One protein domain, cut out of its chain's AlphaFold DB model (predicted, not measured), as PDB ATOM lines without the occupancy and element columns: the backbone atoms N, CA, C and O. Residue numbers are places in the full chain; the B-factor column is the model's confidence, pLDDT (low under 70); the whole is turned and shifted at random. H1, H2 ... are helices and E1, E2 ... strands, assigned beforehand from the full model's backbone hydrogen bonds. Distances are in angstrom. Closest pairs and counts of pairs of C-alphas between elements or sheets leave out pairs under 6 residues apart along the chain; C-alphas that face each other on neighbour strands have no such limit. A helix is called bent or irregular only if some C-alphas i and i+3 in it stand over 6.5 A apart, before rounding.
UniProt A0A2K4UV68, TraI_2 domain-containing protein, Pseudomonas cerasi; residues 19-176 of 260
ATOM      1  N   MET A  19      -6.635  36.868  41.413       90.44
ATOM      2  CA  MET A  19      -7.395  35.611  41.306       90.44
ATOM      3  C   MET A  19      -7.909  35.346  39.884       90.44
ATOM      4  O   MET A  19      -7.925  34.198  39.446       90.44
ATOM      5  N   LEU A  20      -8.335  36.389  39.165       88.44
ATOM      6  CA  LEU A  20      -8.786  36.249  37.781       88.44
ATOM      7  C   LEU A  20      -7.600  35.971  36.855       88.44
ATOM      8  O   LEU A  20      -7.671  35.048  36.048       88.44
ATOM      9  N   ASP A  21      -6.523  36.738  37.008       85.69
ATOM     10  CA  ASP A  21      -5.331  36.615  36.168       85.69
ATOM     11  C   ASP A  21      -4.663  35.243  36.343       85.69
ATOM     12  O   ASP A  21      -4.405  34.566  35.350       85.69
ATOM     13  N   HIS A  22      -4.509  34.775  37.588       87.25
ATOM     14  CA  HIS A  22      -4.039  33.419  37.915       87.25
ATOM     15  C   HIS A  22      -4.902  32.337  37.263       87.25
ATOM     16  O   HIS A  22      -4.397  31.426  36.607       87.25
ATOM     17  N   GLY A  23      -6.228  32.453  37.397       90.25
ATOM     18  CA  GLY A  23      -7.159  31.495  36.804       90.25
ATOM     19  C   GLY A  23      -7.034  31.425  35.280       90.25
ATOM     20  O   GLY A  23      -6.972  30.335  34.717       90.25
ATOM     21  N   LEU A  24      -6.963  32.574  34.600       89.44
ATOM     22  CA  LEU A  24      -6.825  32.634  33.141       89.44
ATOM     23  C   LEU A  24      -5.454  32.148  32.652       89.44
ATOM     24  O   LEU A  24      -5.373  31.502  31.605       89.44
ATOM     25  N   GLU A  25      -4.391  32.418  33.406       87.69
ATOM     26  CA  GLU A  25      -3.047  31.924  33.114       87.69
ATOM     27  C   GLU A  25      -2.994  30.390  33.149       87.69
ATOM     28  O   GLU A  25      -2.533  29.760  32.192       87.69
ATOM     29  N   ILE A  26      -3.543  29.771  34.197       91.06
ATOM     30  CA  ILE A  26      -3.568  28.307  34.319       91.06
ATOM     31  C   ILE A  26      -4.463  27.680  33.250       91.06
ATOM     32  O   ILE A  26      -4.102  26.644  32.693       91.06
ATOM     33  N   VAL A  27      -5.571  28.323  32.869       94.25
ATOM     34  CA  VAL A  27      -6.380  27.883  31.718       94.25
ATOM     35  C   VAL A  27      -5.548  27.856  30.432       94.25
ATOM     36  O   VAL A  27      -5.590  26.867  29.697       94.25
ATOM     37  N   ALA A  28      -4.765  28.901  30.160       90.62
ATOM     38  CA  ALA A  28      -3.913  28.950  28.973       90.62
ATOM     39  C   ALA A  28      -2.854  27.833  28.983       90.62
ATOM     40  O   ALA A  28      -2.634  27.176  27.958       90.62
ATOM     41  N   TYR A  29      -2.240  27.568  30.141       88.75
ATOM     42  CA  TYR A  29      -1.290  26.468  30.297       88.75
ATOM     43  C   TYR A  29      -1.934  25.097  30.125       88.75
ATOM     44  O   TYR A  29      -1.411  24.281  29.364       88.75
ATOM     45  N   ALA A  30      -3.083  24.858  30.754       94.25
ATOM     46  CA  ALA A  30      -3.809  23.600  30.644       94.25
ATOM     47  C   ALA A  30      -4.184  23.299  29.187       94.25
ATOM     48  O   ALA A  30      -3.955  22.190  28.706       94.25
ATOM     49  N   LEU A  31      -4.670  24.298  28.444       93.69
ATOM     50  CA  LEU A  31      -4.985  24.151  27.020       93.69
ATOM     51  C   LEU A  31      -3.743  23.846  26.173       93.69
ATOM     52  O   LEU A  31      -3.811  23.014  25.267       93.69
ATOM     53  N   LYS A  32      -2.601  24.474  26.473       90.38
ATOM     54  CA  LYS A  32      -1.332  24.204  25.784       90.38
ATOM     55  C   LYS A  32      -0.811  22.794  26.070       90.38
ATOM     56  O   LYS A  32      -0.363  22.115  25.153       90.38
ATOM     57  N   ILE A  33      -0.880  22.345  27.320       91.12
ATOM     58  CA  ILE A  33      -0.447  21.004  27.730       91.12
ATOM     59  C   ILE A  33      -1.371  19.945  27.120       91.12
ATOM     60  O   ILE A  33      -0.894  18.975  26.538       91.12
ATOM     61  N   ARG A  34      -2.689  20.171  27.127       95.12
ATOM     62  CA  ARG A  34      -3.683  19.284  26.502       95.12
ATOM     63  C   ARG A  34      -3.426  19.036  25.010       95.12
ATOM     64  O   ARG A  34      -3.820  17.993  24.490       95.12
ATOM     65  N   GLN A  35      -2.789  19.963  24.292       91.56
ATOM     66  CA  GLN A  35      -2.418  19.767  22.878       91.56
ATOM     67  C   GLN A  35      -1.293  18.739  22.684       91.56
ATOM     68  O   GLN A  35      -1.131  18.225  21.581       91.56
ATOM     69  N   MET A  36      -0.533  18.420  23.733       92.31
ATOM     70  CA  MET A  36       0.540  17.420  23.695       92.31
ATOM     71  C   MET A  36       0.010  15.980  23.770       92.31
ATOM     72  O   MET A  36       0.771  15.042  23.536       92.31
ATOM     73  N   TYR A  37      -1.281  15.801  24.066       91.88
ATOM     74  CA  TYR A  37      -1.918  14.499  24.232       91.88
ATOM     75  C   TYR A  37      -2.961  14.224  23.144       91.88
ATOM     76  O   TYR A  37      -3.742  15.095  22.749       91.88
ATOM     77  N   LEU A  38      -3.010  12.965  22.705       94.25
ATOM     78  CA  LEU A  38      -4.109  12.420  21.913       94.25
ATOM     79  C   LEU A  38      -5.120  11.788  22.873       94.25
ATOM     80  O   LEU A  38      -4.860  10.729  23.444       94.25
ATOM     81  N   LEU A  39      -6.240  12.480  23.085       95.50
ATOM     82  CA  LEU A  39      -7.230  12.152  24.111       95.50
ATOM     83  C   LEU A  39      -8.566  11.724  23.488       95.50
ATOM     84  O   LEU A  39      -8.980  12.354  22.511       95.50
ATOM     85  N   PRO A  40      -9.256  10.708  24.042       96.25
ATOM     86  CA  PRO A  40      -8.838   9.878  25.182       96.25
ATOM     87  C   PRO A  40      -7.618   8.992  24.872       96.25
ATOM     88  O   PRO A  40      -7.383   8.616  23.716       96.25
ATOM     89  N   ILE A  41      -6.829   8.666  25.901       93.00
ATOM     90  CA  ILE A  41      -5.620   7.845  25.746       93.00
ATOM     91  C   ILE A  41      -6.023   6.443  25.274       93.00
ATOM     92  O   ILE A  41      -6.897   5.801  25.845       93.00
ATOM     93  N   GLY A  42      -5.382   5.956  24.211       93.06
ATOM     94  CA  GLY A  42      -5.633   4.614  23.673       93.06
ATOM     95  C   GLY A  42      -6.921   4.467  22.851       93.06
ATOM     96  O   GLY A  42      -7.158   3.393  22.300       93.06
ATOM     97  N   ALA A  43      -7.730   5.523  22.713       95.56
ATOM     98  CA  ALA A  43      -8.896   5.512  21.835       95.56
ATOM     99  C   ALA A  43      -8.498   5.588  20.340       95.56
ATOM    100  O   ALA A  43      -7.451   6.149  20.007       95.56
ATOM    101  N   PRO A  44      -9.328   5.070  19.412       96.81
ATOM    102  CA  PRO A  44      -9.103   5.238  17.977       96.81
ATOM    103  C   PRO A  44      -9.078   6.720  17.555       96.81
ATOM    104  O   PRO A  44      -9.796   7.525  18.156       96.81
ATOM    105  N   PRO A  45      -8.354   7.092  16.478       95.50
ATOM    106  CA  PRO A  45      -8.243   8.485  16.032       95.50
ATOM    107  C   PRO A  45      -9.583   9.194  15.785       95.50
ATOM    108  O   PRO A  45      -9.710  10.379  16.074       95.50
ATOM    109  N   GLU A  46     -10.596   8.479  15.287       95.75
ATOM    110  CA  GLU A  46     -11.946   9.022  15.084       95.75
ATOM    111  C   GLU A  46     -12.593   9.440  16.412       95.75
ATOM    112  O   GLU A  46     -13.088  10.558  16.539       95.75
ATOM    113  N   SER A  47     -12.513   8.580  17.432       95.19
ATOM    114  CA  SER A  47     -13.008   8.878  18.779       95.19
ATOM    115  C   SER A  47     -12.236  10.022  19.433       95.19
ATOM    116  O   SER A  47     -12.838  10.843  20.124       95.19
ATOM    117  N   GLN A  48     -10.919  10.096  19.210       96.50
ATOM    118  CA  GLN A  48     -10.087  11.190  19.716       96.50
ATOM    119  C   GLN A  48     -10.453  12.527  19.061       96.50
ATOM    120  O   GLN A  48     -10.605  13.541  19.741       96.50
ATOM    121  N   ALA A  49     -10.666  12.530  17.743       94.38
ATOM    122  CA  ALA A  49     -11.116  13.709  17.015       94.38
ATOM    123  C   ALA A  49     -12.507  14.165  17.487       94.38
ATOM    124  O   ALA A  49     -12.693  15.347  17.778       94.38
ATOM    125  N   ALA A  50     -13.451  13.230  17.638       95.69
ATOM    126  CA  ALA A  50     -14.823  13.516  18.059       95.69
ATOM    127  C   ALA A  50     -14.926  14.097  19.481       95.69
ATOM    128  O   ALA A  50     -15.831  14.878  19.764       95.69
ATOM    129  N   GLN A  51     -14.004  13.737  20.379       97.38
ATOM    130  CA  GLN A  51     -13.999  14.201  21.774       97.38
ATOM    131  C   GLN A  51     -13.027  15.359  22.023       97.38
ATOM    132  O   GLN A  51     -12.921  15.852  23.147       97.38
ATOM    133  N   SER A  52     -12.313  15.813  20.991       95.56
ATOM    134  CA  SER A  52     -11.226  16.781  21.128       95.56
ATOM    135  C   SER A  52     -11.671  18.069  21.832       95.56
ATOM    136  O   SER A  52     -10.989  18.554  22.743       95.56
ATOM    137  N   GLU A  53     -12.836  18.598  21.459       97.50
ATOM    138  CA  GLU A  53     -13.400  19.811  22.056       97.50
ATOM    139  C   GLU A  53     -13.806  19.604  23.517       97.50
ATOM    140  O   GLU A  53     -13.544  20.473  24.348       97.50
ATOM    141  N   ALA A  54     -14.373  18.441  23.847       98.25
ATOM    142  CA  ALA A  54     -14.779  18.106  25.208       98.25
ATOM    143  C   ALA A  54     -13.567  18.064  26.150       98.25
ATOM    144  O   ALA A  54     -13.589  18.696  27.205       98.25
ATOM    145  N   TRP A  55     -12.470  17.419  25.736       98.31
ATOM    146  CA  TRP A  55     -11.223  17.394  26.509       98.31
ATOM    147  C   TRP A  55     -10.622  18.788  26.703       98.31
ATOM    148  O   TRP A  55     -10.190  19.116  27.802       98.31
ATOM    149  N   SER A  56     -10.644  19.641  25.673       97.94
ATOM    150  CA  SER A  56     -10.183  21.033  25.798       97.94
ATOM    151  C   SER A  56     -11.037  21.833  26.785       97.94
ATOM    152  O   SER A  56     -10.498  22.537  27.639       97.94
ATOM    153  N   ALA A  57     -12.363  21.710  26.692       98.00
ATOM    154  CA  ALA A  57     -13.291  22.394  27.585       98.00
ATOM    155  C   ALA A  57     -13.131  21.919  29.034       98.00
ATOM    156  O   ALA A  57     -13.049  22.743  29.940       98.00
ATOM    157  N   ALA A  58     -13.018  20.611  29.261       98.06
ATOM    158  CA  ALA A  58     -12.784  20.049  30.585       98.06
ATOM    159  C   ALA A  58     -11.437  20.488  31.177       98.06
ATOM    160  O   ALA A  58     -11.396  20.852  32.350       98.06
ATOM    161  N   SER A  59     -10.355  20.531  30.386       97.94
ATOM    162  CA  SER A  59      -9.066  21.069  30.847       97.94
ATOM    163  C   SER A  59      -9.180  22.537  31.250       97.94
ATOM    164  O   SER A  59      -8.682  22.913  32.307       97.94
ATOM    165  N   ALA A  60      -9.880  23.357  30.458       96.88
ATOM    166  CA  ALA A  60     -10.118  24.757  30.791       96.88
ATOM    167  C   ALA A  60     -10.985  24.912  32.052       96.88
ATOM    168  O   ALA A  60     -10.644  25.698  32.927       96.88
ATOM    169  N   TYR A  61     -12.078  24.160  32.192       96.94
ATOM    170  CA  TYR A  61     -12.936  24.254  33.373       96.94
ATOM    171  C   TYR A  61     -12.256  23.731  34.638       96.94
ATOM    172  O   TYR A  61     -12.332  24.399  35.665       96.94
ATOM    173  N   GLY A  62     -11.567  22.590  34.563       95.81
ATOM    174  CA  GLY A  62     -10.785  22.043  35.671       95.81
ATOM    175  C   GLY A  62      -9.717  23.029  36.141       95.81
ATOM    176  O   GLY A  62      -9.647  23.335  37.328       95.81
ATOM    177  N   ALA A  63      -8.969  23.617  35.202       94.31
ATOM    178  CA  ALA A  63      -8.009  24.680  35.481       94.31
ATOM    179  C   ALA A  63      -8.663  25.932  36.079       94.31
ATOM    180  O   ALA A  63      -8.158  26.491  37.044       94.31
ATOM    181  N   LEU A  64      -9.800  26.380  35.552       93.31
ATOM    182  CA  LEU A  64     -10.455  27.600  36.025       93.31
ATOM    183  C   LEU A  64     -10.930  27.482  37.479       93.31
ATOM    184  O   LEU A  64     -10.897  28.466  38.217       93.31
ATOM    185  N   VAL A  65     -11.379  26.295  37.894       92.94
ATOM    186  CA  VAL A  65     -11.920  26.083  39.244       92.94
ATOM    187  C   VAL A  65     -10.907  25.536  40.246       92.94
ATOM    188  O   VAL A  65     -11.242  25.470  41.426       92.94
ATOM    189  N   HIS A  66      -9.697  25.163  39.818       91.12
ATOM    190  CA  HIS A  66      -8.725  24.449  40.660       91.12
ATOM    191  C   HIS A  66      -8.476  25.154  42.011       91.12
ATOM    192  O   HIS A  66      -8.508  24.516  43.061       91.12
ATOM    193  N   ASP A  67      -8.348  26.482  41.982       89.88
ATOM    194  CA  ASP A  67      -8.090  27.344  43.141       89.88
ATOM    195  C   ASP A  67      -9.321  28.118  43.619       89.88
ATOM    196  O   ASP A  67      -9.247  28.949  44.529       89.88
ATOM    197  N   LEU A  68     -10.475  27.877  43.003       90.50
ATOM    198  CA  LEU A  68     -11.661  28.672  43.260       90.50
ATOM    199  C   LEU A  68     -12.107  28.567  44.725       90.50
ATOM    200  O   LEU A  68     -12.543  29.560  45.305       90.50
ATOM    201  N   GLY A  69     -11.919  27.411  45.362       92.06
ATOM    202  CA  GLY A  69     -12.218  27.201  46.773       92.06
ATOM    203  C   GLY A  69     -11.455  28.116  47.734       92.06
ATOM    204  O   GLY A  69     -11.913  28.302  48.862       92.06
ATOM    205  N   LYS A  70     -10.369  28.783  47.311       92.31
ATOM    206  CA  LYS A  70      -9.662  29.776  48.142       92.31
ATOM    207  C   LYS A  70     -10.596  30.883  48.628       92.31
ATOM    208  O   LYS A  70     -10.521  31.292  49.785       92.31
ATOM    209  N   ILE A  71     -11.536  31.329  47.795       92.75
ATOM    210  CA  ILE A  71     -12.486  32.381  48.191       92.75
ATOM    211  C   ILE A  71     -13.547  31.882  49.185       92.75
ATOM    212  O   ILE A  71     -14.252  32.694  49.776       92.75
ATOM    213  N   ALA A  72     -13.680  30.563  49.356       93.44
ATOM    214  CA  ALA A  72     -14.600  29.955  50.309       93.44
ATOM    215  C   ALA A  72     -13.955  29.713  51.683       93.44
ATOM    216  O   ALA A  72     -14.654  29.804  52.690       93.44
ATOM    217  N   VAL A  73     -12.653  29.394  51.732       93.56
ATOM    218  CA  VAL A  73     -11.997  28.934  52.976       93.56
ATOM    219  C   VAL A  73     -10.700  29.660  53.344       93.56
ATOM    220  O   VAL A  73     -10.355  29.714  54.524       93.56
ATOM    221  N   ASP A  74     -10.002  30.268  52.382       92.06
ATOM    222  CA  ASP A  74      -8.706  30.920  52.623       92.06
ATOM    223  C   ASP A  74      -8.845  32.422  52.903       92.06
ATOM    224  O   ASP A  74      -7.983  33.027  53.556       92.06
ATOM    225  N   VAL A  75      -9.941  33.027  52.442       92.44
ATOM    226  CA  VAL A  75     -10.223  34.459  52.567       92.44
ATOM    227  C   VAL A  75     -11.556  34.676  53.276       92.44
ATOM    228  O   VAL A  75     -12.579  34.134  52.877       92.44
ATOM    229  N   GLN A  76     -11.552  35.525  54.305       94.31
ATOM    230  CA  GLN A  76     -12.773  36.059  54.901       94.31
ATOM    231  C   GLN A  76     -13.072  37.422  54.281       94.31
ATOM    232  O   GLN A  76     -12.238  38.329  54.357       94.31
ATOM    233  N   VAL A  77     -14.264  37.567  53.708       95.81
ATOM    234  CA  VAL A  77     -14.748  38.816  53.116       95.81
ATOM    235  C   VAL A  77     -15.840  39.409  54.000       95.81
ATOM    236  O   VAL A  77     -16.775  38.713  54.391       95.81
ATOM    237  N   GLU A  78     -15.716  40.694  54.313       96.81
ATOM    238  CA  GLU A  78     -16.718  41.468  55.041       96.81
ATOM    239  C   GLU A  78     -17.208  42.611  54.154       96.81
ATOM    240  O   GLU A  78     -16.406  43.389  53.627       96.81
ATOM    241  N   LEU A  79     -18.521  42.691  53.976       95.88
ATOM    242  CA  LEU A  79     -19.173  43.714  53.173       95.88
ATOM    243  C   LEU A  79     -19.251  45.053  53.922       95.88
ATOM    244  O   LEU A  79     -19.007  45.130  55.126       95.88
ATOM    245  N   ALA A  80     -19.605  46.125  53.208       94.75
ATOM    246  CA  ALA A  80     -19.726  47.473  53.768       94.75
ATOM    247  C   ALA A  80     -20.716  47.575  54.946       94.75
ATOM    248  O   ALA A  80     -20.513  48.393  55.840       94.75
ATOM    249  N   ASP A  81     -21.755  46.737  54.967       95.25
ATOM    250  CA  ASP A  81     -22.750  46.665  56.048       95.25
ATOM    251  C   ASP A  81     -22.299  45.827  57.264       95.25
ATOM    252  O   ASP A  81     -23.042  45.692  58.236       95.25
ATOM    253  N   GLY A  82     -21.080  45.276  57.230       94.12
ATOM    254  CA  GLY A  82     -20.516  44.424  58.279       94.12
ATOM    255  C   GLY A  82     -20.842  42.934  58.139       94.12
ATOM    256  O   GLY A  82     -20.351  42.121  58.924       94.12
ATOM    257  N   THR A  83     -21.642  42.542  57.145       95.81
ATOM    258  CA  THR A  83     -22.017  41.142  56.912       95.81
ATOM    259  C   THR A  83     -20.839  40.358  56.341       95.81
ATOM    260  O   THR A  83     -20.102  40.834  55.477       95.81
ATOM    261  N   THR A  84     -20.657  39.117  56.800       96.00
ATOM    262  CA  THR A  84     -19.691  38.198  56.180       96.00
ATOM    263  C   THR A  84     -20.260  37.670  54.870       96.00
ATOM    264  O   THR A  84     -21.363  37.127  54.838       96.00
ATOM    265  N   TRP A  85     -19.499  37.817  53.789       95.56
ATOM    266  CA  TRP A  85     -19.871  37.267  52.494       95.56
ATOM    267  C   TRP A  85     -19.403  35.822  52.361       95.56
ATOM    268  O   TRP A  85     -18.301  35.463  52.780       95.56
ATOM    269  N   HIS A  86     -20.235  35.016  51.706       94.44
ATOM    270  CA  HIS A  86     -19.886  33.668  51.294       94.44
ATOM    271  C   HIS A  86     -20.134  33.492  49.794       94.44
ATOM    272  O   HIS A  86     -21.153  33.965  49.285       94.44
ATOM    273  N   PRO A  87     -19.267  32.756  49.081       93.62
ATOM    274  CA  PRO A  87     -19.338  32.646  47.624       93.62
ATOM    275  C   PRO A  87     -20.595  31.951  47.086       93.62
ATOM    276  O   PRO A  87     -20.967  32.179  45.935       93.62
ATOM    277  N   TRP A  88     -21.285  31.144  47.895       92.00
ATOM    278  CA  TRP A  88     -22.570  30.534  47.526       92.00
ATOM    279  C   TRP A  88     -23.762  31.503  47.602       92.00
ATOM    280  O   TRP A  88     -24.851  31.155  47.156       92.00
ATOM    281  N   HIS A  89     -23.577  32.724  48.115       91.69
ATOM    282  CA  HIS A  89     -24.592  33.783  48.056       91.69
ATOM    283  C   HIS A  89     -24.523  34.618  46.770       91.69
ATOM    284  O   HIS A  89     -25.289  35.563  46.610       91.69
ATOM    285  N   GLY A  90     -23.653  34.244  45.829       90.06
ATOM    286  CA  GLY A  90     -23.502  34.931  44.554       90.06
ATOM    287  C   GLY A  90     -22.372  35.965  44.562       90.06
ATOM    288  O   GLY A  90     -21.549  35.995  45.481       90.06
ATOM    289  N   PRO A  91     -22.256  36.770  43.493       91.06
ATOM    290  CA  PRO A  91     -21.171  37.733  43.354       91.06
ATOM    291  C   PRO A  91     -21.248  38.834  44.419       91.06
ATOM    292  O   PRO A  91     -22.329  39.206  44.857       91.06
ATOM    293  N   LEU A  92     -20.090  39.388  44.778       91.44
ATOM    294  CA  LEU A  92     -20.008  40.631  45.547       91.44
ATOM    295  C   LEU A  92     -20.719  41.757  44.771       91.44
ATOM    296  O   LEU A  92     -20.484  41.923  43.576       91.44
ATOM    297  N   ASP A  93     -21.586  42.518  45.423       91.75
ATOM    298  CA  ASP A  93     -22.412  43.571  44.810       91.75
ATOM    299  C   ASP A  93     -22.260  44.937  45.500       91.75
ATOM    300  O   ASP A  93     -22.779  45.945  45.024       91.75
ATOM    301  N   GLN A  94     -21.480  44.984  46.579       92.31
ATOM    302  CA  GLN A  94     -21.171  46.185  47.343       92.31
ATOM    303  C   GLN A  94     -19.686  46.239  47.734       92.31
ATOM    304  O   GLN A  94     -18.989  45.220  47.655       92.31
ATOM    305  N   PRO A  95     -19.165  47.416  48.145       93.81
ATOM    306  CA  PRO A  95     -17.799  47.531  48.635       93.81
ATOM    307  C   PRO A  95     -17.534  46.551  49.779       93.81
ATOM    308  O   PRO A  95     -18.409  46.273  50.601       93.81
ATOM    309  N   TYR A  96     -16.314  46.034  49.836       95.19
ATOM    310  CA  TYR A  96     -15.931  45.008  50.793       95.19
ATOM    311  C   TYR A  96     -14.478  45.184  51.219       95.19
ATOM    312  O   TYR A  96     -13.666  45.797  50.525       95.19
ATOM    313  N   ARG A  97     -14.139  44.589  52.359       94.50
ATOM    314  CA  ARG A  97     -12.760  44.339  52.769       94.50
ATOM    315  C   ARG A  97     -12.556  42.848  52.944       94.50
ATOM    316  O   ARG A  97     -13.503  42.099  53.163       94.50
ATOM    317  N   PHE A  98     -11.313  42.412  52.865       93.94
ATOM    318  CA  PHE A  98     -10.990  41.010  53.055       93.94
ATOM    319  C   PHE A  98      -9.749  40.851  53.917       93.94
ATOM    320  O   PHE A  98      -8.912  41.748  54.026       93.94
ATOM    321  N   LYS A  99      -9.637  39.683  54.535       91.69
ATOM    322  CA  LYS A  99      -8.431  39.249  55.227       91.69
ATOM    323  C   LYS A  99      -8.221  37.765  55.002       91.69
ATOM    324  O   LYS A  99      -9.164  36.993  54.853       91.69
ATOM    325  N   TYR A 100      -6.965  37.373  55.038       90.00
ATOM    326  CA  TYR A 100      -6.574  35.981  54.990       90.00
ATOM    327  C   TYR A 100      -6.855  35.275  56.323       90.00
ATOM    328  O   TYR A 100      -6.539  35.800  57.396       90.00
ATOM    329  N   VAL A 101      -7.427  34.071  56.262       90.00
ATOM    330  CA  VAL A 101      -7.628  33.215  57.442       90.00
ATOM    331  C   VAL A 101      -6.260  32.745  57.953       90.00
ATOM    332  O   VAL A 101      -5.371  32.450  57.159       90.00
ATOM    333  N   LYS A 102      -6.036  32.706  59.272       87.31
ATOM    334  CA  LYS A 102      -4.778  32.198  59.855       87.31
ATOM    335  C   LYS A 102      -4.831  30.671  59.965       87.31
ATOM    336  O   LYS A 102      -5.864  30.138  60.346       87.31
ATOM    337  N   GLY A 103      -3.717  29.985  59.692       82.25
ATOM    338  CA  GLY A 103      -3.628  28.523  59.835       82.25
ATOM    339  C   GLY A 103      -4.396  27.733  58.768       82.25
ATOM    340  O   GLY A 103      -4.972  26.698  59.080       82.25
ATOM    341  N   ARG A 104      -4.435  28.244  57.530       84.06
ATOM    342  CA  ARG A 104      -5.165  27.642  56.402       84.06
ATOM    343  C   ARG A 104      -4.665  26.236  56.095       84.06
ATOM    344  O   ARG A 104      -3.455  26.005  56.048       84.06
ATOM    345  N   ASP A 105      -5.603  25.339  55.821       81.38
ATOM    346  CA  ASP A 105      -5.312  24.034  55.247       81.38
ATOM    347  C   ASP A 105      -5.368  24.142  53.719       81.38
ATOM    348  O   ASP A 105      -6.437  24.265  53.129       81.38
ATOM    349  N   TYR A 106      -4.204  24.081  53.074       72.69
ATOM    350  CA  TYR A 106      -4.099  24.157  51.616       72.69
ATOM    351  C   TYR A 106      -4.824  23.003  50.909       72.69
ATOM    352  O   TYR A 106      -5.222  23.149  49.762       72.69
ATOM    353  N   ARG A 107      -5.050  21.862  51.572       79.00
ATOM    354  CA  ARG A 107      -5.832  20.765  50.982       79.00
ATOM    355  C   ARG A 107      -7.327  21.071  50.989       79.00
ATOM    356  O   ARG A 107      -8.059  20.581  50.131       79.00
ATOM    357  N   LEU A 108      -7.782  21.889  51.939       87.25
ATOM    358  CA  LEU A 108      -9.192  22.217  52.093       87.25
ATOM    359  C   LEU A 108      -9.708  23.063  50.930       87.25
ATOM    360  O   LEU A 108     -10.827  22.820  50.485       87.25
ATOM    361  N   HIS A 109      -8.927  24.015  50.402       90.31
ATOM    362  CA  HIS A 109      -9.416  24.827  49.284       90.31
ATOM    363  C   HIS A 109      -9.639  24.006  48.011       90.31
ATOM    364  O   HIS A 109     -10.588  24.291  47.290       90.31
ATOM    365  N   GLY A 110      -8.846  22.951  47.777       87.38
ATOM    366  CA  GLY A 110      -9.050  22.063  46.631       87.38
ATOM    367  C   GLY A 110     -10.425  21.398  46.690       87.38
ATOM    368  O   GLY A 110     -11.183  21.435  45.725       87.38
ATOM    369  N   ALA A 111     -10.801  20.887  47.865       89.38
ATOM    370  CA  ALA A 111     -12.135  20.337  48.089       89.38
ATOM    371  C   ALA A 111     -13.230  21.418  48.079       89.38
ATOM    372  O   ALA A 111     -14.334  21.180  47.589       89.38
ATOM    373  N   ALA A 112     -12.945  22.616  48.596       92.62
ATOM    374  CA  ALA A 112     -13.915  23.705  48.704       92.62
ATOM    375  C   ALA A 112     -14.348  24.280  47.346       92.62
ATOM    376  O   ALA A 112     -15.427  24.868  47.263       92.62
ATOM    377  N   SER A 113     -13.575  24.075  46.272       90.12
ATOM    378  CA  SER A 113     -13.987  24.415  44.902       90.12
ATOM    379  C   SER A 113     -15.318  23.751  44.521       90.12
ATOM    380  O   SER A 113     -16.149  24.366  43.843       90.12
ATOM    381  N   SER A 114     -15.584  22.549  45.053       89.88
ATOM    382  CA  SER A 114     -16.841  21.816  44.859       89.88
ATOM    383  C   SER A 114     -18.089  22.562  45.366       89.88
ATOM    384  O   SER A 114     -19.188  22.319  44.874       89.88
ATOM    385  N   LEU A 115     -17.939  23.510  46.301       91.19
ATOM    386  CA  LEU A 115     -19.059  24.287  46.842       91.19
ATOM    387  C   LEU A 115     -19.616  25.297  45.832       91.19
ATOM    388  O   LEU A 115     -20.771  25.700  45.952       91.19
ATOM    389  N   ILE A 116     -18.784  25.764  44.895       91.25
ATOM    390  CA  ILE A 116     -19.034  27.007  44.144       91.25
ATOM    391  C   ILE A 116     -18.719  26.922  42.644       91.25
ATOM    392  O   ILE A 116     -18.932  27.903  41.934       91.25
ATOM    393  N   TYR A 117     -18.263  25.779  42.118       90.69
ATOM    394  CA  TYR A 117     -17.975  25.643  40.679       90.69
ATOM    395  C   TYR A 117     -19.197  25.919  39.788       90.69
ATOM    396  O   TYR A 117     -19.049  26.455  38.691       90.69
ATOM    397  N   THR A 118     -20.414  25.623  40.257       90.75
ATOM    398  CA  THR A 118     -21.669  25.878  39.525       90.75
ATOM    399  C   THR A 118     -21.986  27.365  39.358       90.75
ATOM    400  O   THR A 118     -22.772  27.727  38.486       90.75
ATOM    401  N   ASN A 119     -21.335  28.248  40.125       89.38
ATOM    402  CA  ASN A 119     -21.429  29.698  39.940       89.38
ATOM    403  C   ASN A 119     -20.544  30.206  38.787       89.38
ATOM    404  O   ASN A 119     -20.647  31.371  38.398       89.38
ATOM    405  N   VAL A 120     -19.664  29.352  38.254       89.31
ATOM    406  CA  VAL A 120     -18.739  29.670  37.154       89.31
ATOM    407  C   VAL A 120     -19.068  28.876  35.904       89.31
ATOM    408  O   VAL A 120     -19.040  29.421  34.803       89.31
ATOM    409  N   ILE A 121     -19.370  27.590  36.067       93.94
ATOM    410  CA  ILE A 121     -19.588  26.671  34.956       93.94
ATOM    411  C   ILE A 121     -21.084  26.631  34.631       93.94
ATOM    412  O   ILE A 121     -21.879  26.217  35.477       93.94
ATOM    413  N   PRO A 122     -21.498  27.029  33.413       94.50
ATOM    414  CA  PRO A 122     -22.904  26.998  33.030       94.50
ATOM    415  C   PRO A 122     -23.465  25.572  33.048       94.50
ATOM    416  O   PRO A 122     -22.817  24.650  32.552       94.50
ATOM    417  N   ALA A 123     -24.711  25.405  33.499       96.25
ATOM    418  CA  ALA A 123     -25.387  24.101  33.519       96.25
ATOM    419  C   ALA A 123     -25.347  23.391  32.153       96.25
ATOM    420  O   ALA A 123     -24.990  22.225  32.085       96.25
ATOM    421  N   LYS A 124     -25.561  24.123  31.048       97.44
ATOM    422  CA  LYS A 124     -25.471  23.572  29.682       97.44
ATOM    423  C   LYS A 124     -24.101  22.966  29.345       97.44
ATOM    424  O   LYS A 124     -24.033  22.036  28.549       97.44
ATOM    425  N   ALA A 125     -23.018  23.510  29.906       96.94
ATOM    426  CA  ALA A 125     -21.680  22.959  29.713       96.94
ATOM    427  C   ALA A 125     -21.506  21.661  30.513       96.94
ATOM    428  O   ALA A 125     -20.950  20.702  29.988       96.94
ATOM    429  N   LEU A 126     -22.030  21.611  31.744       97.12
ATOM    430  CA  LEU A 126     -22.055  20.390  32.554       97.12
ATOM    431  C   LEU A 126     -22.912  19.299  31.894       97.12
ATOM    432  O   LEU A 126     -22.451  18.167  31.780       97.12
ATOM    433  N   ASP A 127     -24.096  19.651  31.386       98.06
ATOM    434  CA  ASP A 127     -24.979  18.740  30.648       98.06
ATOM    435  C   ASP A 127     -24.243  18.123  29.451       98.06
ATOM    436  O   ASP A 127     -24.234  16.904  29.284       98.06
ATOM    437  N   TRP A 128     -23.564  18.951  28.651       98.31
ATOM    438  CA  TRP A 128     -22.783  18.488  27.506       98.31
ATOM    439  C   TRP A 128     -21.606  17.588  27.912       98.31
ATOM    440  O   TRP A 128     -21.448  16.502  27.355       98.31
ATOM    441  N   LEU A 129     -20.807  17.999  28.903       98.06
ATOM    442  CA  LEU A 129     -19.634  17.246  29.363       98.06
ATOM    443  C   LEU A 129     -20.007  15.911  30.018       98.06
ATOM    444  O   LEU A 129     -19.268  14.937  29.880       98.06
ATOM    445  N   SER A 130     -21.171  15.834  30.667       97.75
ATOM    446  CA  SER A 130     -21.691  14.591  31.253       97.75
ATOM    447  C   SER A 130     -21.985  13.503  30.212       97.75
ATOM    448  O   SER A 130     -22.034  12.320  30.549       97.75
ATOM    449  N   GLY A 131     -22.099  13.880  28.932       97.94
ATOM    450  CA  GLY A 131     -22.225  12.956  27.806       97.94
ATOM    451  C   GLY A 131     -20.952  12.161  27.485       97.94
ATOM    452  O   GLY A 131     -21.016  11.242  26.669       97.94
ATOM    453  N   PHE A 132     -19.815  12.472  28.122       97.69
ATOM    454  CA  PHE A 132     -18.529  11.788  27.946       97.69
ATOM    455  C   PHE A 132     -18.108  11.112  29.266       97.69
ATOM    456  O   PHE A 132     -17.399  11.729  30.056       97.69
ATOM    457  N   PRO A 133     -18.517   9.858  29.555       95.75
ATOM    458  CA  PRO A 133     -18.410   9.279  30.902       95.75
ATOM    459  C   PRO A 133     -16.990   9.206  31.483       95.75
ATOM    460  O   PRO A 133     -16.804   9.485  32.666       95.75
ATOM    461  N   GLU A 134     -15.995   8.856  30.662       95.75
ATOM    462  CA  GLU A 134     -14.583   8.794  31.075       95.75
ATOM    463  C   GLU A 134     -14.066  10.181  31.478       95.75
ATOM    464  O   GLU A 134     -13.554  10.369  32.582       95.75
ATOM    465  N   LEU A 135     -14.284  11.171  30.612       97.88
ATOM    466  CA  LEU A 135     -13.930  12.563  30.865       97.88
ATOM    467  C   LEU A 135     -14.676  13.131  32.079       97.88
ATOM    468  O   LEU A 135     -14.095  13.832  32.905       97.88
ATOM    469  N   TRP A 136     -15.969  12.831  32.183       97.88
ATOM    470  CA  TRP A 136     -16.838  13.317  33.244       97.88
ATOM    471  C   TRP A 136     -16.363  12.852  34.618       97.88
ATOM    472  O   TRP A 136     -16.273  13.666  35.535       97.88
ATOM    473  N   ALA A 137     -16.001  11.573  34.757       97.75
ATOM    474  CA  ALA A 137     -15.460  11.045  36.006       97.75
ATOM    475  C   ALA A 137     -14.196  11.806  36.437       97.75
ATOM    476  O   ALA A 137     -14.107  12.260  37.578       97.75
ATOM    477  N   GLN A 138     -13.261  12.017  35.505       98.06
ATOM    478  CA  GLN A 138     -12.034  12.768  35.768       98.06
ATOM    479  C   GLN A 138     -12.322  14.223  36.164       98.06
ATOM    480  O   GLN A 138     -11.743  14.738  37.120       98.06
ATOM    481  N   LEU A 139     -13.255  14.880  35.472       97.06
ATOM    482  CA  LEU A 139     -13.630  16.267  35.743       97.06
ATOM    483  C   LEU A 139     -14.261  16.435  37.131       97.06
ATOM    484  O   LEU A 139     -13.930  17.380  37.844       97.06
ATOM    485  N   VAL A 140     -15.123  15.504  37.546       96.19
ATOM    486  CA  VAL A 140     -15.742  15.520  38.881       96.19
ATOM    487  C   VAL A 140     -14.690  15.352  39.981       96.19
ATOM    488  O   VAL A 140     -14.728  16.089  40.969       96.19
ATOM    489  N   PHE A 141     -13.722  14.443  39.815       96.38
ATOM    490  CA  PHE A 141     -12.608  14.313  40.761       96.38
ATOM    491  C   PHE A 141     -11.742  15.576  40.809       96.38
ATOM    492  O   PHE A 141     -11.400  16.034  41.901       96.38
ATOM    493  N   ALA A 142     -11.461  16.194  39.658       95.12
ATOM    494  CA  ALA A 142     -10.726  17.455  39.595       95.12
ATOM    495  C   ALA A 142     -11.464  18.594  40.329       95.12
ATOM    496  O   ALA A 142     -10.846  19.323  41.099       95.12
ATOM    497  N   PHE A 143     -12.790  18.715  40.181       94.06
ATOM    498  CA  PHE A 143     -13.595  19.708  40.916       94.06
ATOM    499  C   PHE A 143     -13.604  19.494  42.431       94.06
ATOM    500  O   PHE A 143     -13.769  20.448  43.190       94.06
ATOM    501  N   ALA A 144     -13.434  18.248  42.871       91.94
ATOM    502  CA  ALA A 144     -13.299  17.893  44.276       91.94
ATOM    503  C   ALA A 144     -11.860  18.056  44.805       91.94
ATOM    504  O   ALA A 144     -11.596  17.688  45.950       91.94
ATOM    505  N   GLY A 145     -10.927  18.556  43.984       90.00
ATOM    506  CA  GLY A 145      -9.513  18.689  44.331       90.00
ATOM    507  C   GLY A 145      -8.781  17.354  44.486       90.00
ATOM    508  O   GLY A 145      -7.714  17.323  45.093       90.00
ATOM    509  N   GLN A 146      -9.346  16.256  43.973       92.00
ATOM    510  CA  GLN A 146      -8.776  14.907  44.030       92.00
ATOM    511  C   GLN A 146      -8.056  14.580  42.718       92.00
ATOM    512  O   GLN A 146      -8.461  13.685  41.971       92.00
ATOM    513  N   TYR A 147      -7.010  15.344  42.397       91.69
ATOM    514  CA  TYR A 147      -6.281  15.207  41.131       91.69
ATOM    515  C   TYR A 147      -5.644  13.823  40.955       91.69
ATOM    516  O   TYR A 147      -5.534  13.345  39.832       91.69
ATOM    517  N   GLU A 148      -5.309  13.142  42.053       90.25
ATOM    518  CA  GLU A 148      -4.814  11.764  42.071       90.25
ATOM    519  C   GLU A 148      -5.821  10.736  41.529       90.25
ATOM    520  O   GLU A 148      -5.428   9.654  41.098       90.25
ATOM    521  N   HIS A 149      -7.114  11.075  41.528       94.69
ATOM    522  CA  HIS A 149      -8.195  10.256  40.975       94.69
ATOM    523  C   HIS A 149      -8.716  10.795  39.633       94.69
ATOM    524  O   HIS A 149      -9.588  10.182  39.020       94.69
ATOM    525  N   ALA A 150      -8.193  11.933  39.166       95.88
ATOM    526  CA  ALA A 150      -8.620  12.595  37.936       95.88
ATOM    527  C   ALA A 150      -7.774  12.218  36.705       95.88
ATOM    528  O   ALA A 150      -7.951  12.833  35.655       95.88
ATOM    529  N   ASP A 151      -6.883  11.225  36.825       96.19
ATOM    530  CA  ASP A 151      -6.074  10.670  35.727       96.19
ATOM    531  C   ASP A 151      -5.404  11.792  34.896       96.19
ATOM    532  O   ASP A 151      -4.955  12.801  35.449       96.19
ATOM    533  N   ILE A 152      -5.360  11.656  33.570       97.31
ATOM    534  CA  ILE A 152      -4.714  12.606  32.671       97.31
ATOM    535  C   ILE A 152      -5.255  14.035  32.785       97.31
ATOM    536  O   ILE A 152      -4.490  14.991  32.644       97.31
ATOM    537  N   LEU A 153      -6.543  14.228  33.080       97.81
ATOM    538  CA  LEU A 153      -7.074  15.571  33.309       97.81
ATOM    539  C   LEU A 153      -6.477  16.196  34.578       97.81
ATOM    540  O   LEU A 153      -6.115  17.374  34.570       97.81
ATOM    541  N   GLY A 154      -6.342  15.405  35.645       96.12
ATOM    542  CA  GLY A 154      -5.670  15.811  36.877       96.12
ATOM    543  C   GLY A 154      -4.203  16.158  36.649       96.12
ATOM    544  O   GLY A 154      -3.726  17.174  37.163       96.12
ATOM    545  N   GLU A 155      -3.503  15.376  35.825       96.38
ATOM    546  CA  GLU A 155      -2.122  15.662  35.430       96.38
ATOM    547  C   GLU A 155      -2.008  16.981  34.660       96.38
ATOM    548  O   GLU A 155      -1.153  17.801  34.992       96.38
ATOM    549  N   ILE A 156      -2.882  17.223  33.676       96.75
ATOM    550  CA  ILE A 156      -2.888  18.462  32.883       96.75
ATOM    551  C   ILE A 156      -3.065  19.686  33.790       96.75
ATOM    552  O   ILE A 156      -2.305  20.647  33.671       96.75
ATOM    553  N   VAL A 157      -4.044  19.658  34.701       95.56
ATOM    554  CA  VAL A 157      -4.313  20.779  35.620       95.56
ATOM    555  C   VAL A 157      -3.151  20.978  36.595       95.56
ATOM    556  O   VAL A 157      -2.689  22.104  36.771       95.56
ATOM    557  N   SER A 158      -2.618  19.894  37.163       92.81
ATOM    558  CA  SER A 158      -1.481  19.956  38.092       92.81
ATOM    559  C   SER A 158      -0.219  20.507  37.425       92.81
ATOM    560  O   SER A 158       0.496  21.317  38.012       92.81
ATOM    561  N   GLN A 159       0.066  20.095  36.186       90.75
ATOM    562  CA  GLN A 159       1.200  20.614  35.419       90.75
ATOM    563  C   GLN A 159       1.001  22.084  35.030       90.75
ATOM    564  O   GLN A 159       1.968  22.842  35.009       90.75
ATOM    565  N   ALA A 160      -0.234  22.499  34.733       90.00
ATOM    566  CA  ALA A 160      -0.546  23.885  34.404       90.00
ATOM    567  C   ALA A 160      -0.312  24.832  35.591       90.00
ATOM    568  O   ALA A 160       0.320  25.874  35.416       90.00
ATOM    569  N   ASP A 161      -0.749  24.443  36.793       88.25
ATOM    570  CA  ASP A 161      -0.483  25.185  38.032       88.25
ATOM    571  C   ASP A 161       1.028  25.275  38.316       88.25
ATOM    572  O   ASP A 161       1.589  26.357  38.494       88.25
ATOM    573  N   GLN A 162       1.741  24.148  38.208       85.81
ATOM    574  CA  GLN A 162       3.200  24.127  38.357       85.81
ATOM    575  C   GLN A 162       3.919  25.011  37.329       85.81
ATOM    576  O   GLN A 162       4.926  25.638  37.660       85.81
ATOM    577  N   ALA A 163       3.431  25.074  36.086       80.94
ATOM    578  CA  ALA A 163       4.013  25.900  35.032       80.94
ATOM    579  C   ALA A 163       3.841  27.403  35.302       80.94
ATOM    580  O   ALA A 163       4.789  28.160  35.074       80.94
ATOM    581  N   SER A 164       2.683  27.816  35.832       75.75
ATOM    582  CA  SER A 164       2.435  29.194  36.286       75.75
ATOM    583  C   SER A 164       3.440  29.596  37.376       75.75
ATOM    584  O   SER A 164       4.140  30.600  37.245       75.75
ATOM    585  N   VAL A 165       3.664  28.729  38.372       69.19
ATOM    586  CA  VAL A 165       4.678  28.961  39.419       69.19
ATOM    587  C   VAL A 165       6.114  28.934  38.864       69.19
ATOM    588  O   VAL A 165       6.977  29.700  39.289       69.19
ATOM    589  N   ALA A 166       6.414  28.066  37.895       62.19
ATOM    590  CA  ALA A 166       7.757  27.918  37.324       62.19
ATOM    591  C   ALA A 166       8.210  29.127  36.489       62.19
ATOM    592  O   ALA A 166       9.408  29.437  36.450       62.19
ATOM    593  N   GLN A 167       7.285  29.806  35.807       56.16
ATOM    594  CA  GLN A 167       7.596  31.013  35.041       56.16
ATOM    595  C   GLN A 167       8.036  32.165  35.964       56.16
ATOM    596  O   GLN A 167       8.928  32.930  35.587       56.16
ATOM    597  N   GLU A 168       7.513  32.218  37.195       52.56
ATOM    598  CA  GLU A 168       7.909  33.171  38.247       52.56
ATOM    599  C   GLU A 168       9.387  33.012  38.661       52.56
ATOM    600  O   GLU A 168      10.051  33.983  39.022       52.56
ATOM    601  N   LEU A 169       9.943  31.802  38.549       47.44
ATOM    602  CA  LEU A 169      11.286  31.453  39.028       47.44
ATOM    603  C   LEU A 169      12.401  31.615  37.979       47.44
ATOM    604  O   LEU A 169      13.537  31.196  38.209       47.44
ATOM    605  N   GLY A 170      12.110  32.235  36.831       44.25
ATOM    606  CA  GLY A 170      13.130  32.554  35.827       44.25
ATOM    607  C   GLY A 170      13.436  31.426  34.836       44.25
ATOM    608  O   GLY A 170      14.594  31.208  34.482       44.25
ATOM    609  N   GLY A 171      12.396  30.741  34.348       44.97
ATOM    610  CA  GLY A 171      12.418  30.075  33.042       44.97
ATOM    611  C   GLY A 171      13.361  28.877  32.910       44.97
ATOM    612  O   GLY A 171      14.306  28.910  32.126       44.97
ATOM    613  N   ASN A 172      13.071  27.781  33.619       38.44
ATOM    614  CA  ASN A 172      13.412  26.427  33.169       38.44
ATOM    615  C   ASN A 172      12.553  25.398  33.942       38.44
ATOM    616  O   ASN A 172      12.697  25.328  35.166       38.44
ATOM    617  N   PRO A 173      11.696  24.581  33.293       42.28
ATOM    618  CA  PRO A 173      10.781  23.654  33.977       42.28
ATOM    619  C   PRO A 173      11.490  22.697  34.948       42.28
ATOM    620  O   PRO A 173      10.992  22.422  36.035       42.28
ATOM    621  N   GLY A 174      12.709  22.260  34.610       43.66
ATOM    622  CA  GLY A 174      13.519  21.382  35.463       43.66
ATOM    623  C   GLY A 174      14.128  22.054  36.704       43.66
ATOM    624  O   GLY A 174      14.527  21.355  37.629       43.66
ATOM    625  N   ARG A 175      14.198  23.393  36.758       40.09
ATOM    626  CA  ARG A 175      14.686  24.152  37.931       40.09
ATOM    627  C   ARG A 175      13.570  24.567  38.891       40.09
ATOM    628  O   ARG A 175      13.855  24.858  40.050       40.09
ATOM    629  N   ALA A 176      12.313  24.547  38.445       41.81
ATOM    630  CA  ALA A 176      11.147  24.832  39.283       41.81
ATOM    631  C   ALA A 176      10.998  23.831  40.444       41.81
ATOM    632  O   ALA A 176      10.543  24.186  41.526       41.81
TER     633      ALA A 176
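What this domain is: This is residues 19 to 176 of the 260 residues of the protein "TraI_2 domain-containing protein" of Pseudomonas cerasi (UniProt A0A2K4UV68). A helical hairpin, H1 and H2, lies along the longest axis, with H6 along another side of H2, and H7, which starts beside the last part of H6 with residues 151 to 154, passes the last part of H2 and crosses H1 at a steep tilt before leading away to the short H8. At one end of the long axis is a small strand hairpin, E1 and E2, with its long loop of residues 80 to 95; H3 and H4 lie between it and the helical core. The printed part has 158 residues, with eight named helices and two named strands in the order H1, H2, H3, E1, E2, H4, H5, H6, H7, H8; the sheet, E1 - E2, is antiparallel and the class is mostly helix. The whole is compact, with a radius of gyration of the C-alphas of 17.0 A, and spans 58 by 41 by 23 A.

Where its parts are: H1, residues 19 to 34, begins with C-alpha 19 at (-7.395, 35.611, 41.306) and is 22.3 A long. H2, residues 45 to 65, is 29.4 A long. It has a kink of 48 degrees near residue 52 and is irregular: C-alphas 50 and 53 are 7.6 A apart, against about 5 A in a regular helix. H3, residues 70 to 73, is followed by E1, residues 75 to 79, with C-alpha 75 at (-10.223, 34.459, 52.567), and by E2, residues 96 to 100. Then come H4, residues 106 to 115, 15.7 A long; H5, residues 123 to 130; and H6, residues 133 to 143, 15.2 A long. H7, residues 151 to 168, is 26.6 A long, and H8, residues 173 to 176, ends with C-alpha 176 at (11.147, 24.832, 39.283).

How they stand to each other: H1 and H2 form a helical hairpin and touch at a shallow tilt of 20 degrees, opposite ways, the closest C-alphas being those of Val 27 and Ala 60, 5.0 A apart. H2 touches H6 at a shallow tilt of 14 degrees, the same way, the closest C-alphas being those of Gly 62 and Ala 142, 6.0 A apart. H1 and H6 are apart. H6 and H7 are the hubs, touching four other helices each. H7 touches H1 with residues 156 to 164 alone, at a steep tilt of 58 degrees; the closest C-alphas, of Tyr 29 and Ala 160, are 4.9 A apart. H7 touches H6 with residues 151 to 154 alone, and its residues 153 to 161 touch residues 58 to 63 of H2, with the C-alphas of Ala 63 and Val 157 the closest at 5.4 A. H8 touches H7, the closest C-alphas being those of Ala 166 and Ala 176, 5.0 A apart. H5 and H6 only just touch, with 3 pairs of C-alphas within 8 A, and only at the corner by their link. H4 touches H6 through Ser 114 and Phe 143, whose C-alphas are the closest at 5.5 A, and touches H3 through Lys 70 and His 109, at 5.1 A between C-alphas. The helix packing is mostly crossed, but only just: 2 of 6 touching pairs with a tilt are at a shallow one. E1 and E2 are a hairpin of antiparallel strands at 159 degrees; N 76 and O 99, and N 97 and O 78, are within hydrogen-bond range, each at 2.9 A. Every O i to N i+4 pair is within range in H1, H5 and H6, with 15 of 17 in H2, 13 of 14 in H7 and 2 of 6 in H4, where 5 of 7 O i to N i+3 pairs are within range; H3 and H8 are too short for an O i to N i+4 pair.

The domain as a whole: The two C-alphas farthest apart are those of Pro 44 and Asp 81, 57.9 A. The printed part has no cut. The link from E1 to E2, residues 80 to 95, is long, and in it residues 84 to 85 pair antiparallel with residues 77 to 78 of E1. The mean pLDDT of the printed part is 89.6; residues 165 to 176 are under 70, and H8 has a mean of 42.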